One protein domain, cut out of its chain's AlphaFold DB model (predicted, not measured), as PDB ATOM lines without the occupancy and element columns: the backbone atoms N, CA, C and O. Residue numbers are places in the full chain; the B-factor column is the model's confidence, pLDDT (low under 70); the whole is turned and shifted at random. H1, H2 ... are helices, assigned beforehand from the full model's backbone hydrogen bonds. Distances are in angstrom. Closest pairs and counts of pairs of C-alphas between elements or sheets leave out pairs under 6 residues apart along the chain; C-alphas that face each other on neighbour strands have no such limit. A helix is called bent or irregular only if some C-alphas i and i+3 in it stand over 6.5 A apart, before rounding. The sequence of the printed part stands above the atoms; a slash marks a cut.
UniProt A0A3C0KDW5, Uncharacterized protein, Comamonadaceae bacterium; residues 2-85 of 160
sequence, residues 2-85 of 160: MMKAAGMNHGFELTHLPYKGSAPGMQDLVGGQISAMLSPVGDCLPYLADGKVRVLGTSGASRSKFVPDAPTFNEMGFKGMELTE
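This is residues 2 to 85 of the 160 residues of an uncharacterized protein of Comamonadaceae bacterium (UniProt A0A3C0KDW5). This rounded body has little regular structure: loops make most of it, with short helices H2 and H3 paired near one end and H1 near the other. From H3 a long winding stretch, residues 48 to 85, runs back toward the H1 end. The printed part has 84 residues, 25 of them in three named helices, H1, H2, H3, with no named strand: all helix. It is compact, radius of gyration of the C-alphas 12.7 A, spanning 30 by 29 by 21 A.

Find C-alpha 22 at (178.305, 127.217, 116.858); from there H2 runs 12.1 A to residue 30. H1, residues 2 to 10, starts at (180.300, 126.233, 101.931) and covers 12.7 A. H3, residues 41 to 47, covers 10.9 A to (165.309, 129.557, 119.066); it is irregular, C-alphas 43 and 46 being 7.2 A apart.

H2 and H3 touch, the closest C-alphas being those of Ser 22 and Asp 43, 7.1 A apart. They run the same way at a steep tilt of 42 degrees. H1 is apart from both. Every O i to N i+4 pair is within hydrogen-bond range in H2, 3 of 5 in H1, and 1 of 3 in H3, where 3 of 4 O i to N i+3 pairs are.

The C-alphas farthest apart, of Asn 9 and Asp 50, are 32.7 A apart. The printed part has no cut; the link H1 to H2 is long. Look for pLDDT under 70 at residues 2 to 11.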
ATOM      1  N   MET A   2     181.479 126.777 102.636       60.25
ATOM      2  CA  MET A   2     180.300 126.233 101.931       60.25
ATOM      3  C   MET A   2     179.280 127.290 101.485       60.25
ATOM      4  O   MET A   2     178.832 127.254 100.350       60.25
ATOM      5  N   MET A   3     178.993 128.295 102.321       61.12
ATOM      6  CA  MET A   3     178.130 129.423 101.931       61.12
ATOM      7  C   MET A   3     178.688 130.208 100.734       61.12
ATOM      8  O   MET A   3     177.927 130.670  99.895       61.12
ATOM      9  N   LYS A   4     180.018 130.295 100.603       60.31
ATOM     10  CA  LYS A   4     180.653 130.910  99.432       60.31
ATOM     11  C   LYS A   4     180.399 130.071  98.173       60.31
ATOM     12  O   LYS A   4     180.001 130.625  97.162       60.31
ATOM     13  N   ALA A   5     180.566 128.747  98.249       58.16
ATOM     14  CA  ALA A   5     180.272 127.843  97.133       58.16
ATOM     15  C   ALA A   5     178.780 127.860  96.736       58.16
ATOM     16  O   ALA A   5     178.466 127.879  95.549       58.16
ATOM     17  N   ALA A   6     177.872 127.925  97.718       60.56
ATOM     18  CA  ALA A   6     176.434 128.073  97.490       60.56
ATOM     19  C   ALA A   6     176.098 129.397  96.782       60.56
ATOM     20  O   ALA A   6     175.337 129.411  95.821       60.56
ATOM     21  N   GLY A   7     176.709 130.501  97.222       60.12
ATOM     22  CA  GLY A   7     176.502 131.818  96.626       60.12
ATOM     23  C   GLY A   7     177.065 131.964  95.213       60.12
ATOM     24  O   GLY A   7     176.388 132.470  94.318       60.12
ATOM     25  N   MET A   8     178.267 131.429  94.976       53.41
ATOM     26  CA  MET A   8     178.947 131.499  93.677       53.41
ATOM     27  C   MET A   8     178.143 130.853  92.536       53.41
ATOM     28  O   MET A   8     178.217 131.334  91.410       53.41
ATOM     29  N   ASN A   9     177.356 129.810  92.815       59.22
ATOM     30  CA  ASN A   9     176.590 129.091  91.790       59.22
ATOM     31  C   ASN A   9     175.153 129.605  91.601       59.22
ATOM     32  O   ASN A   9     174.491 129.201  90.647       59.22
ATOM     33  N   HIS A  10     174.662 130.480  92.485       65.19
ATOM     34  CA  HIS A  10     173.253 130.896  92.512       65.19
ATOM     35  C   HIS A  10     173.045 132.422  92.536       65.19
ATOM     36  O   HIS A  10     171.924 132.889  92.734       65.19
ATOM     37  N   GLY A  11     174.098 133.206  92.274       67.94
ATOM     38  CA  GLY A  11     173.989 134.642  91.987       67.94
ATOM     39  C   GLY A  11     173.861 135.551  93.211       67.94
ATOM     40  O   GLY A  11     173.396 136.679  93.077       67.94
ATOM     41  N   PHE A  12     174.271 135.085  94.393       73.44
ATOM     42  CA  PHE A  12     174.319 135.893  95.614       73.44
ATOM     43  C   PHE A  12     175.686 135.766  96.294       73.44
ATOM     44  O   PHE A  12     176.263 134.685  96.351       73.44
ATOM     45  N   GLU A  13     176.231 136.860  96.826       74.12
ATOM     46  CA  GLU A  13     177.510 136.826  97.544       74.12
ATOM     47  C   GLU A  13     177.301 136.594  99.042       74.12
ATOM     48  O   GLU A  13     176.514 137.278  99.693       74.12
ATOM     49  N   LEU A  14     178.036 135.628  99.602       79.62
ATOM     50  CA  LEU A  14     178.075 135.361 101.038       79.62
ATOM     51  C   LEU A  14     179.516 135.424 101.541       79.62
ATOM     52  O   LEU A  14     180.381 134.663 101.094       79.62
ATOM     53  N   THR A  15     179.758 136.284 102.528       84.31
ATOM     54  CA  THR A  15     181.049 136.375 103.216       84.31
ATOM     55  C   THR A  15     181.087 135.379 104.367       84.31
ATOM     56  O   THR A  15     180.256 135.410 105.271       84.31
ATOM     57  N   HIS A  16     182.063 134.472 104.345       85.62
ATOM     58  CA  HIS A  16     182.251 133.518 105.433       85.62
ATOM     59  C   HIS A  16     182.934 134.189 106.629       85.62
ATOM     60  O   HIS A  16     184.097 134.575 106.528       85.62
ATOM     61  N   LEU A  17     182.230 134.256 107.758       89.81
ATOM     62  CA  LEU A  17     182.778 134.672 109.048       89.81
ATOM     63  C   LEU A  17     183.039 133.427 109.915       89.81
ATOM     64  O   LEU A  17     182.093 132.694 110.216       89.81
ATOM     65  N   PRO A  18     184.304 133.116 110.261       90.56
ATOM     66  CA  PRO A  18     184.624 131.946 111.065       90.56
ATOM     67  C   PRO A  18     184.396 132.213 112.556       90.56
ATOM     68  O   PRO A  18     184.844 133.223 113.095       90.56
ATOM     69  N   TYR A  19     183.773 131.253 113.238       91.50
ATOM     70  CA  TYR A  19     183.581 131.256 114.688       91.50
ATOM     71  C   TYR A  19     184.326 130.082 115.330       91.50
ATOM     72  O   TYR A  19     184.576 129.063 114.690       91.50
ATOM     73  N   LYS A  20     184.644 130.194 116.626       90.75
ATOM     74  CA  LYS A  20     185.287 129.120 117.417       90.75
ATOM     75  C   LYS A  20     184.339 127.959 117.780       90.75
ATOM     76  O   LYS A  20     184.684 127.128 118.611       90.75
ATOM     77  N   GLY A  21     183.146 127.928 117.195       89.12
ATOM     78  CA  GLY A  21     182.082 126.959 117.445       89.12
ATOM     79  C   GLY A  21     180.711 127.576 117.168       89.12
ATOM     80  O   GLY A  21     180.611 128.787 116.953       89.12
ATOM     81  N   SER A  22     179.657 126.758 117.193       89.62
ATOM     82  CA  SER A  22     178.305 127.217 116.858       89.62
ATOM     83  C   SER A  22     177.725 128.210 117.862       89.62
ATOM     84  O   SER A  22     177.051 129.153 117.468       89.62
ATOM     85  N   ALA A  23     178.011 128.037 119.157       92.38
ATOM     86  CA  ALA A  23     177.428 128.851 120.227       92.38
ATOM     87  C   ALA A  23     177.629 130.377 120.057       92.38
ATOM     88  O   ALA A  23     176.625 131.090 120.053       92.38
ATOM     89  N   PRO A  24     178.858 130.908 119.871       94.00
ATOM     90  CA  PRO A  24     179.040 132.341 119.625       94.00
ATOM     91  C   PRO A  24     178.430 132.802 118.289       94.00
ATOM     92  O   PRO A  24     177.911 133.908 118.215       94.00
ATOM     93  N   GLY A  25     178.419 131.952 117.254       94.69
ATOM     94  CA  GLY A  25     177.772 132.277 115.975       94.69
ATOM     95  C   GLY A  25     176.250 132.402 116.093       94.69
ATOM     96  O   GLY A  25     175.659 133.330 115.547       94.69
ATOM     97  N   MET A  26     175.612 131.519 116.865       95.06
ATOM     98  CA  MET A  26     174.175 131.580 117.138       95.06
ATOM     99  C   MET A  26     173.791 132.811 117.959       95.06
ATOM    100  O   MET A  26     172.741 133.397 117.713       95.06
ATOM    101  N   GLN A  27     174.635 133.229 118.905       95.06
ATOM    102  CA  GLN A  27     174.420 134.472 119.652       95.06
ATOM    103  C   GLN A  27     174.446 135.690 118.726       95.06
ATOM    104  O   GLN A  27     173.544 136.522 118.796       95.06
ATOM    105  N   ASP A  28     175.420 135.758 117.820       95.81
ATOM    106  CA  ASP A  28     175.518 136.831 116.831       95.81
ATOM    107  C   ASP A  28     174.358 136.806 115.827       95.81
ATOM    108  O   ASP A  28     173.853 137.865 115.456       95.81
ATOM    109  N   LEU A  29     173.884 135.621 115.426       95.56
ATOM    110  CA  LEU A  29     172.703 135.473 114.569       95.56
ATOM    111  C   LEU A  29     171.447 136.004 115.268       95.56
ATOM    112  O   LEU A  29     170.733 136.836 114.716       95.56
ATOM    113  N   VAL A  30     171.195 135.556 116.501       95.94
ATOM    114  CA  VAL A  30     170.042 135.993 117.303       95.94
ATOM    115  C   VAL A  30     170.126 137.487 117.630       95.94
ATOM    116  O   VAL A  30     169.106 138.172 117.668       95.94
ATOM    117  N   GLY A  31     171.337 138.008 117.838       94.94
ATOM    118  CA  GLY A  31     171.612 139.428 118.053       94.94
ATOM    119  C   GLY A  31     171.628 140.279 116.779       94.94
ATOM    120  O   GLY A  31     171.890 141.480 116.868       94.94
ATOM    121  N   GLY A  32     171.388 139.688 115.603       94.81
ATOM    122  CA  GLY A  32     171.329 140.385 114.315       94.81
ATOM    123  C   GLY A  32     172.675 140.890 113.781       94.81
ATOM    124  O   GLY A  32     172.692 141.715 112.872       94.81
ATOM    125  N   GLN A  33     173.798 140.420 114.328       95.44
ATOM    126  CA  GLN A  33     175.142 140.775 113.859       95.44
ATOM    127  C   GLN A  33     175.498 140.064 112.549       95.44
ATOM    128  O   GLN A  33     176.244 140.598 111.729       95.44
ATOM    129  N   ILE A  34     174.941 138.869 112.333       94.31
ATOM    130  CA  ILE A  34     175.049 138.129 111.074       94.31
ATOM    131  C   ILE A  34     173.659 137.792 110.539       94.31
ATOM    132  O   ILE A  34     172.747 137.481 111.298       94.31
ATOM    133  N   SER A  35     173.496 137.831 109.216       90.81
ATOM    134  CA  SER A  35     172.189 137.619 108.576       90.81
ATOM    135  C   SER A  35     171.813 136.145 108.411       90.81
ATOM    136  O   SER A  35     170.645 135.823 108.207       90.81
ATOM    137  N   ALA A  36     172.803 135.250 108.413       91.69
ATOM    138  CA  ALA A  36     172.610 133.824 108.196       91.69
ATOM    139  C   ALA A  36     173.792 133.020 108.742       91.69
ATOM    140  O   ALA A  36     174.927 133.497 108.775       91.69
ATOM    141  N   MET A  37     173.519 131.768 109.095       91.50
ATOM    142  CA  MET A  37     174.508 130.805 109.559       91.50
ATOM    143  C   MET A  37     174.185 129.420 108.992       91.50
ATOM    144  O   MET A  37     173.019 129.064 108.835       91.50
ATOM    145  N   LEU A  38     175.225 128.640 108.703       89.94
ATOM    146  CA  LEU A  38     175.122 127.200 108.478       89.94
ATOM    147  C   LEU A  38     175.636 126.501 109.742       89.94
ATOM    148  O   LEU A  38     176.805 126.668 110.086       89.94
ATOM    149  N   SER A  39     174.760 125.772 110.430       89.75
ATOM    150  CA  SER A  39     175.032 125.113 111.715       89.75
ATOM    151  C   SER A  39     174.280 123.780 111.794       89.75
ATOM    152  O   SER A  39     173.266 123.632 111.100       89.75
ATOM    153  N   PRO A  40     174.713 122.831 112.644       90.31
ATOM    154  CA  PRO A  40     173.889 121.697 113.045       90.31
ATOM    155  C   PRO A  40     172.470 122.118 113.448       90.31
ATOM    156  O   PRO A  40     172.279 123.089 114.179       90.31
ATOM    157  N   VAL A  41     171.462 121.359 113.007       91.06
ATOM    158  CA  VAL A  41     170.035 121.665 113.254       91.06
ATOM    159  C   VAL A  41     169.731 121.817 114.748       91.06
ATOM    160  O   VAL A  41     168.941 122.683 115.126       91.06
ATOM    161  N   GLY A  42     170.392 121.017 115.589       91.38
ATOM    162  CA  GLY A  42     170.280 121.062 117.048       91.38
ATOM    163  C   GLY A  42     170.528 122.440 117.658       91.38
ATOM    164  O   GLY A  42     169.830 122.820 118.597       91.38
ATOM    165  N   ASP A  43     171.458 123.214 117.092       92.00
ATOM    166  CA  ASP A  43     171.825 124.540 117.601       92.00
ATOM    167  C   ASP A  43     170.678 125.549 117.458       92.00
ATOM    168  O   ASP A  43     170.559 126.484 118.251       92.00
ATOM    169  N   CYS A  44     169.814 125.353 116.459       92.44
ATOM    170  CA  CYS A  44     168.695 126.241 116.170       92.44
ATOM    171  C   CYS A  44     167.455 125.922 117.010       92.44
ATOM    172  O   CYS A  44     166.669 126.831 117.263       92.44
ATOM    173  N   LEU A  45     167.271 124.667 117.447       92.50
ATOM    174  CA  LEU A  45     166.031 124.196 118.087       92.50
ATOM    175  C   LEU A  45     165.531 125.089 119.239       92.50
ATOM    176  O   LEU A  45     164.334 125.389 119.250       92.50
ATOM    177  N   PRO A  46     166.387 125.581 120.160       91.56
ATOM    178  CA  PRO A  46     165.937 126.439 121.260       91.56
ATOM    179  C   PRO A  46     165.346 127.786 120.818       91.56
ATOM    180  O   PRO A  46     164.615 128.407 121.582       91.56
ATOM    181  N   TYR A  47     165.662 128.238 119.603       93.06
ATOM    182  CA  TYR A  47     165.309 129.557 119.066       93.06
ATOM    183  C   TYR A  47     164.193 129.499 118.010       93.06
ATOM    184  O   TYR A  47     163.808 130.525 117.447       93.06
ATOM    185  N   LEU A  48     163.695 128.298 117.687       91.69
ATOM    186  CA  LEU A  48     162.600 128.127 116.728       91.69
ATOM    187  C   LEU A  48     161.250 128.476 117.349       91.69
ATOM    188  O   LEU A  48     160.419 129.105 116.700       91.69
ATOM    189  N   ALA A  49     161.035 128.079 118.606       86.38
ATOM    190  CA  ALA A  49     159.746 128.228 119.277       86.38
ATOM    191  C   ALA A  49     159.352 129.696 119.507       86.38
ATOM    192  O   ALA A  49     158.172 130.027 119.454       86.38
ATOM    193  N   ASP A  50     160.329 130.577 119.744       89.94
ATOM    194  CA  ASP A  50     160.112 132.017 119.916       89.94
ATOM    195  C   ASP A  50     160.336 132.825 118.626       89.94
ATOM    196  O   ASP A  50     160.238 134.052 118.638       89.94
ATOM    197  N   GLY A  51     160.609 132.144 117.506       91.62
ATOM    198  CA  GLY A  51     160.780 132.755 116.190       91.62
ATOM    199  C   GLY A  51     162.025 133.630 116.047       91.62
ATOM    200  O   GLY A  51     162.121 134.374 115.070       91.62
ATOM    201  N   LYS A  52     162.986 133.559 116.982       93.38
ATOM    202  CA  LYS A  52     164.239 134.331 116.901       93.38
ATOM    203  C   LYS A  52     165.103 133.924 115.719       93.38
ATOM    204  O   LYS A  52     165.846 134.750 115.194       93.38
ATOM    205  N   VAL A  53     165.011 132.666 115.298       94.94
ATOM    206  CA  VAL A  53     165.646 132.178 114.072       94.94
ATOM    207  C   VAL A  53     164.646 131.401 113.231       94.94
ATOM    208  O   VAL A  53     163.680 130.827 113.733       94.94
ATOM    209  N   ARG A  54     164.910 131.340 111.927       94.12
ATOM    210  CA  ARG A  54     164.147 130.533 110.976       94.12
ATOM    211  C   ARG A  54     165.101 129.674 110.165       94.12
ATOM    212  O   ARG A  54     166.057 130.188 109.589       94.12
ATOM    213  N   VAL A  55     164.811 128.380 110.074       95.19
ATOM    214  CA  VAL A  55     165.576 127.462 109.224       95.19
ATOM    215  C   VAL A  55     165.129 127.645 107.778       95.19
ATOM    216  O   VAL A  55     163.959 127.467 107.451       95.19
ATOM    217  N   LEU A  56     166.072 128.037 106.920       93.12
ATOM    218  CA  LEU A  56     165.824 128.251 105.489       93.12
ATOM    219  C   LEU A  56     165.933 126.953 104.682       93.12
ATOM    220  O   LEU A  56     165.299 126.822 103.641       93.12
ATOM    221  N   GLY A  57     166.716 125.997 105.176       92.88
ATOM    222  CA  GLY A  57     166.823 124.660 104.616       92.88
ATOM    223  C   GLY A  57     167.876 123.810 105.310       92.88
ATOM    224  O   GLY A  57     168.633 124.306 106.147       92.88
ATOM    225  N   THR A  58     167.910 122.527 104.964       93.31
ATOM    226  CA  THR A  58     168.818 121.534 105.555       93.31
ATOM    227  C   THR A  58     169.692 120.860 104.496       93.31
ATOM    228  O   THR A  58     169.317 120.743 103.330       93.31
ATOM    229  N   SER A  59     170.877 120.389 104.894       90.56
ATOM    230  CA  SER A  59     171.816 119.673 104.016       90.56
ATOM    231  C   SER A  59     171.607 118.156 103.974       90.56
ATOM    232  O   SER A  59     172.384 117.456 103.332       90.56
ATOM    233  N   GLY A  60     170.595 117.631 104.669       88.38
ATOM    234  CA  GLY A  60     170.297 116.200 104.681       88.38
ATOM    235  C   GLY A  60     169.741 115.702 103.345       88.38
ATOM    236  O   GLY A  60     169.130 116.462 102.593       88.38
ATOM    237  N   ALA A  61     169.912 114.404 103.080       87.81
ATOM    238  CA  ALA A  61     169.309 113.722 101.930       87.81
ATOM    239  C   ALA A  61     167.771 113.820 101.937       87.81
ATOM    240  O   ALA A  61     167.126 113.908 100.894       87.81
ATOM    241  N   SER A  62     167.191 113.825 103.139       90.81
ATOM    242  CA  SER A  62     165.769 113.982 103.415       90.81
ATOM    243  C   SER A  62     165.535 115.102 104.431       90.81
ATOM    244  O   SER A  62     166.453 115.562 105.119       90.81
ATOM    245  N   ARG A  63     164.281 115.559 104.521       93.81
ATOM    246  CA  ARG A  63     163.861 116.550 105.517       93.81
ATOM    247  C   ARG A  63     164.120 116.025 106.925       93.81
ATOM    248  O   ARG A  63     163.840 114.868 107.230       93.81
ATOM    249  N   SER A  64     164.631 116.898 107.787       91.88
ATOM    250  CA  SER A  64     164.875 116.554 109.185       91.88
ATOM    251  C   SER A  64     163.557 116.506 109.946       91.88
ATOM    252  O   SER A  64     162.766 117.445 109.874       91.88
ATOM    253  N   LYS A  65     163.348 115.461 110.752       92.31
ATOM    254  CA  LYS A  65     162.167 115.360 111.626       92.31
ATOM    255  C   LYS A  65     162.083 116.472 112.677       92.31
ATOM    256  O   LYS A  65     161.007 116.718 113.206       92.31
ATOM    257  N   PHE A  66     163.206 117.125 112.992       92.00
ATOM    258  CA  PHE A  66     163.258 118.216 113.966       92.00
ATOM    259  C   PHE A  66     162.801 119.556 113.376       92.00
ATOM    260  O   PHE A  66     162.414 120.450 114.120       92.00
ATOM    261  N   VAL A  67     162.842 119.692 112.045       93.75
ATOM    262  CA  VAL A  67     162.432 120.890 111.294       93.75
ATOM    263  C   VAL A  67     161.705 120.478 110.002       93.75
ATOM    264  O   VAL A  67     162.185 120.764 108.906       93.75
ATOM    265  N   PRO A  68     160.559 119.777 110.101       93.50
ATOM    266  CA  PRO A  68     159.928 119.099 108.960       93.50
ATOM    267  C   PRO A  68     159.469 120.055 107.848       93.50
ATOM    268  O   PRO A  68     159.443 119.686 106.670       93.50
ATOM    269  N   ASP A  69     159.158 121.301 108.203       92.31
ATOM    270  CA  ASP A  69     158.710 122.322 107.256       92.31
ATOM    271  C   ASP A  69     159.856 122.864 106.388       92.31
ATOM    272  O   ASP A  69     159.626 123.333 105.268       92.31
ATOM    273  N   ALA A  70     161.101 122.765 106.864       94.31
ATOM    274  CA  ALA A  70     162.263 123.248 106.137       94.31
ATOM    275  C   ALA A  70     162.617 122.297 104.975       94.31
ATOM    276  O   ALA A  70     162.800 121.097 105.200       94.31
ATOM    277  N   PRO A  71     162.745 122.809 103.737       95.25
ATOM    278  CA  PRO A  71     163.161 121.994 102.606       95.25
ATOM    279  C   PRO A  71     164.632 121.589 102.698       95.25
ATOM    280  O   PRO A  71     165.441 122.245 103.359       95.25
ATOM    281  N   THR A  72     165.008 120.534 101.982       93.50
ATOM    282  CA  THR A  72     166.430 120.227 101.786       93.50
ATOM    283  C   THR A  72     167.038 121.144 100.724       93.50
ATOM    284  O   THR A  72     166.353 121.667  99.841       93.50
ATOM    285  N   PHE A  73     168.355 121.323 100.755       90.62
ATOM    286  CA  PHE A  73     169.082 122.017  99.692       90.62
ATOM    287  C   PHE A  73     168.876 121.374  98.318       90.62
ATOM    288  O   PHE A  73     168.723 122.093  97.331       90.62
ATOM    289  N   ASN A  74     168.763 120.045  98.260       89.25
ATOM    290  CA  ASN A  74     168.443 119.334  97.026       89.25
ATOM    291  C   ASN A  74     167.037 119.689  96.501       89.25
ATOM    292  O   ASN A  74     166.897 119.952  95.308       89.25
ATOM    293  N   GLU A  75     166.014 119.756  97.365       91.44
ATOM    294  CA  GLU A  75     164.649 120.172  96.981       91.44
ATOM    295  C   GLU A  75     164.608 121.612  96.449       91.44
ATOM    296  O   GLU A  75     163.826 121.927  95.556       91.44
ATOM    297  N   MET A  76     165.479 122.479  96.966       88.94
ATOM    298  CA  MET A  76     165.628 123.863  96.512       88.94
ATOM    299  C   MET A  76     166.502 124.013  95.251       88.94
ATOM    300  O   MET A  76     166.720 125.128  94.782       88.94
ATOM    301  N   GLY A  77     167.010 122.912  94.689       86.69
ATOM    302  CA  GLY A  77     167.815 122.914  93.465       86.69
ATOM    303  C   GLY A  77     169.315 123.148  93.670       86.69
ATOM    304  O   GLY A  77     170.059 123.204  92.688       86.69
ATOM    305  N   PHE A  78     169.791 123.227  94.914       82.12
ATOM    306  CA  PHE A  78     171.213 123.338  95.244       82.12
ATOM    307  C   PHE A  78     171.883 121.956  95.243       82.12
ATOM    308  O   PHE A  78     172.151 121.354  96.287       82.12
ATOM    309  N   LYS A  79     172.149 121.431  94.045       78.00
ATOM    310  CA  LYS A  79     172.785 120.116  93.869       78.00
ATOM    311  C   LYS A  79     174.197 120.092  94.461       78.00
ATOM    312  O   LYS A  79     174.950 121.054  94.345       78.00
ATOM    313  N   GLY A  80     174.570 118.961  95.059       74.88
ATOM    314  CA  GLY A  80     175.907 118.762  95.633       74.88
ATOM    315  C   GLY A  80     176.123 119.430  96.995       74.88
ATOM    316  O   GLY A  80     177.231 119.368  97.525       74.88
ATOM    317  N   MET A  81     175.078 120.027  97.583       75.94
ATOM    318  CA  MET A  81     175.097 120.548  98.957       75.94
ATOM    319  C   MET A  81     174.564 119.550  99.988       75.94
ATOM    320  O   MET A  81     174.353 119.907 101.146       75.94
ATOM    321  N   GLU A  82     174.365 118.298  99.578       82.38
ATOM    322  CA  GLU A  82     174.105 117.214 100.508       82.38
ATOM    323  C   GLU A  82     175.355 116.965 101.356       82.38
ATOM    324  O   GLU A  82     176.468 116.763 100.845       82.38
ATOM    325  N   LEU A  83     175.170 117.064 102.666       76.88
ATOM    326  CA  LEU A  83     176.196 116.826 103.658       76.88
ATOM    327  C   LEU A  83     175.527 116.404 104.960       76.88
ATOM    328  O   LEU A  83     174.697 117.128 105.518       76.88
ATOM    329  N   THR A  84     175.946 115.253 105.460       76.38
ATOM    330  CA  THR A  84     175.577 114.763 106.780       76.38
ATOM    331  C   THR A  84     176.806 114.772 107.670       76.38
ATOM    332  O   THR A  84     177.863 114.274 107.283       76.38
ATOM    333  N   GLU A  85     176.657 115.321 108.866       77.69
ATOM    334  CA  GLU A  85     177.675 115.258 109.907       77.69
ATOM    335  C   GLU A  85     177.393 114.056 110.810       77.69
ATOM    336  O   GLU A  85     176.239 113.700 111.053       77.69
TER     337      GLU A  85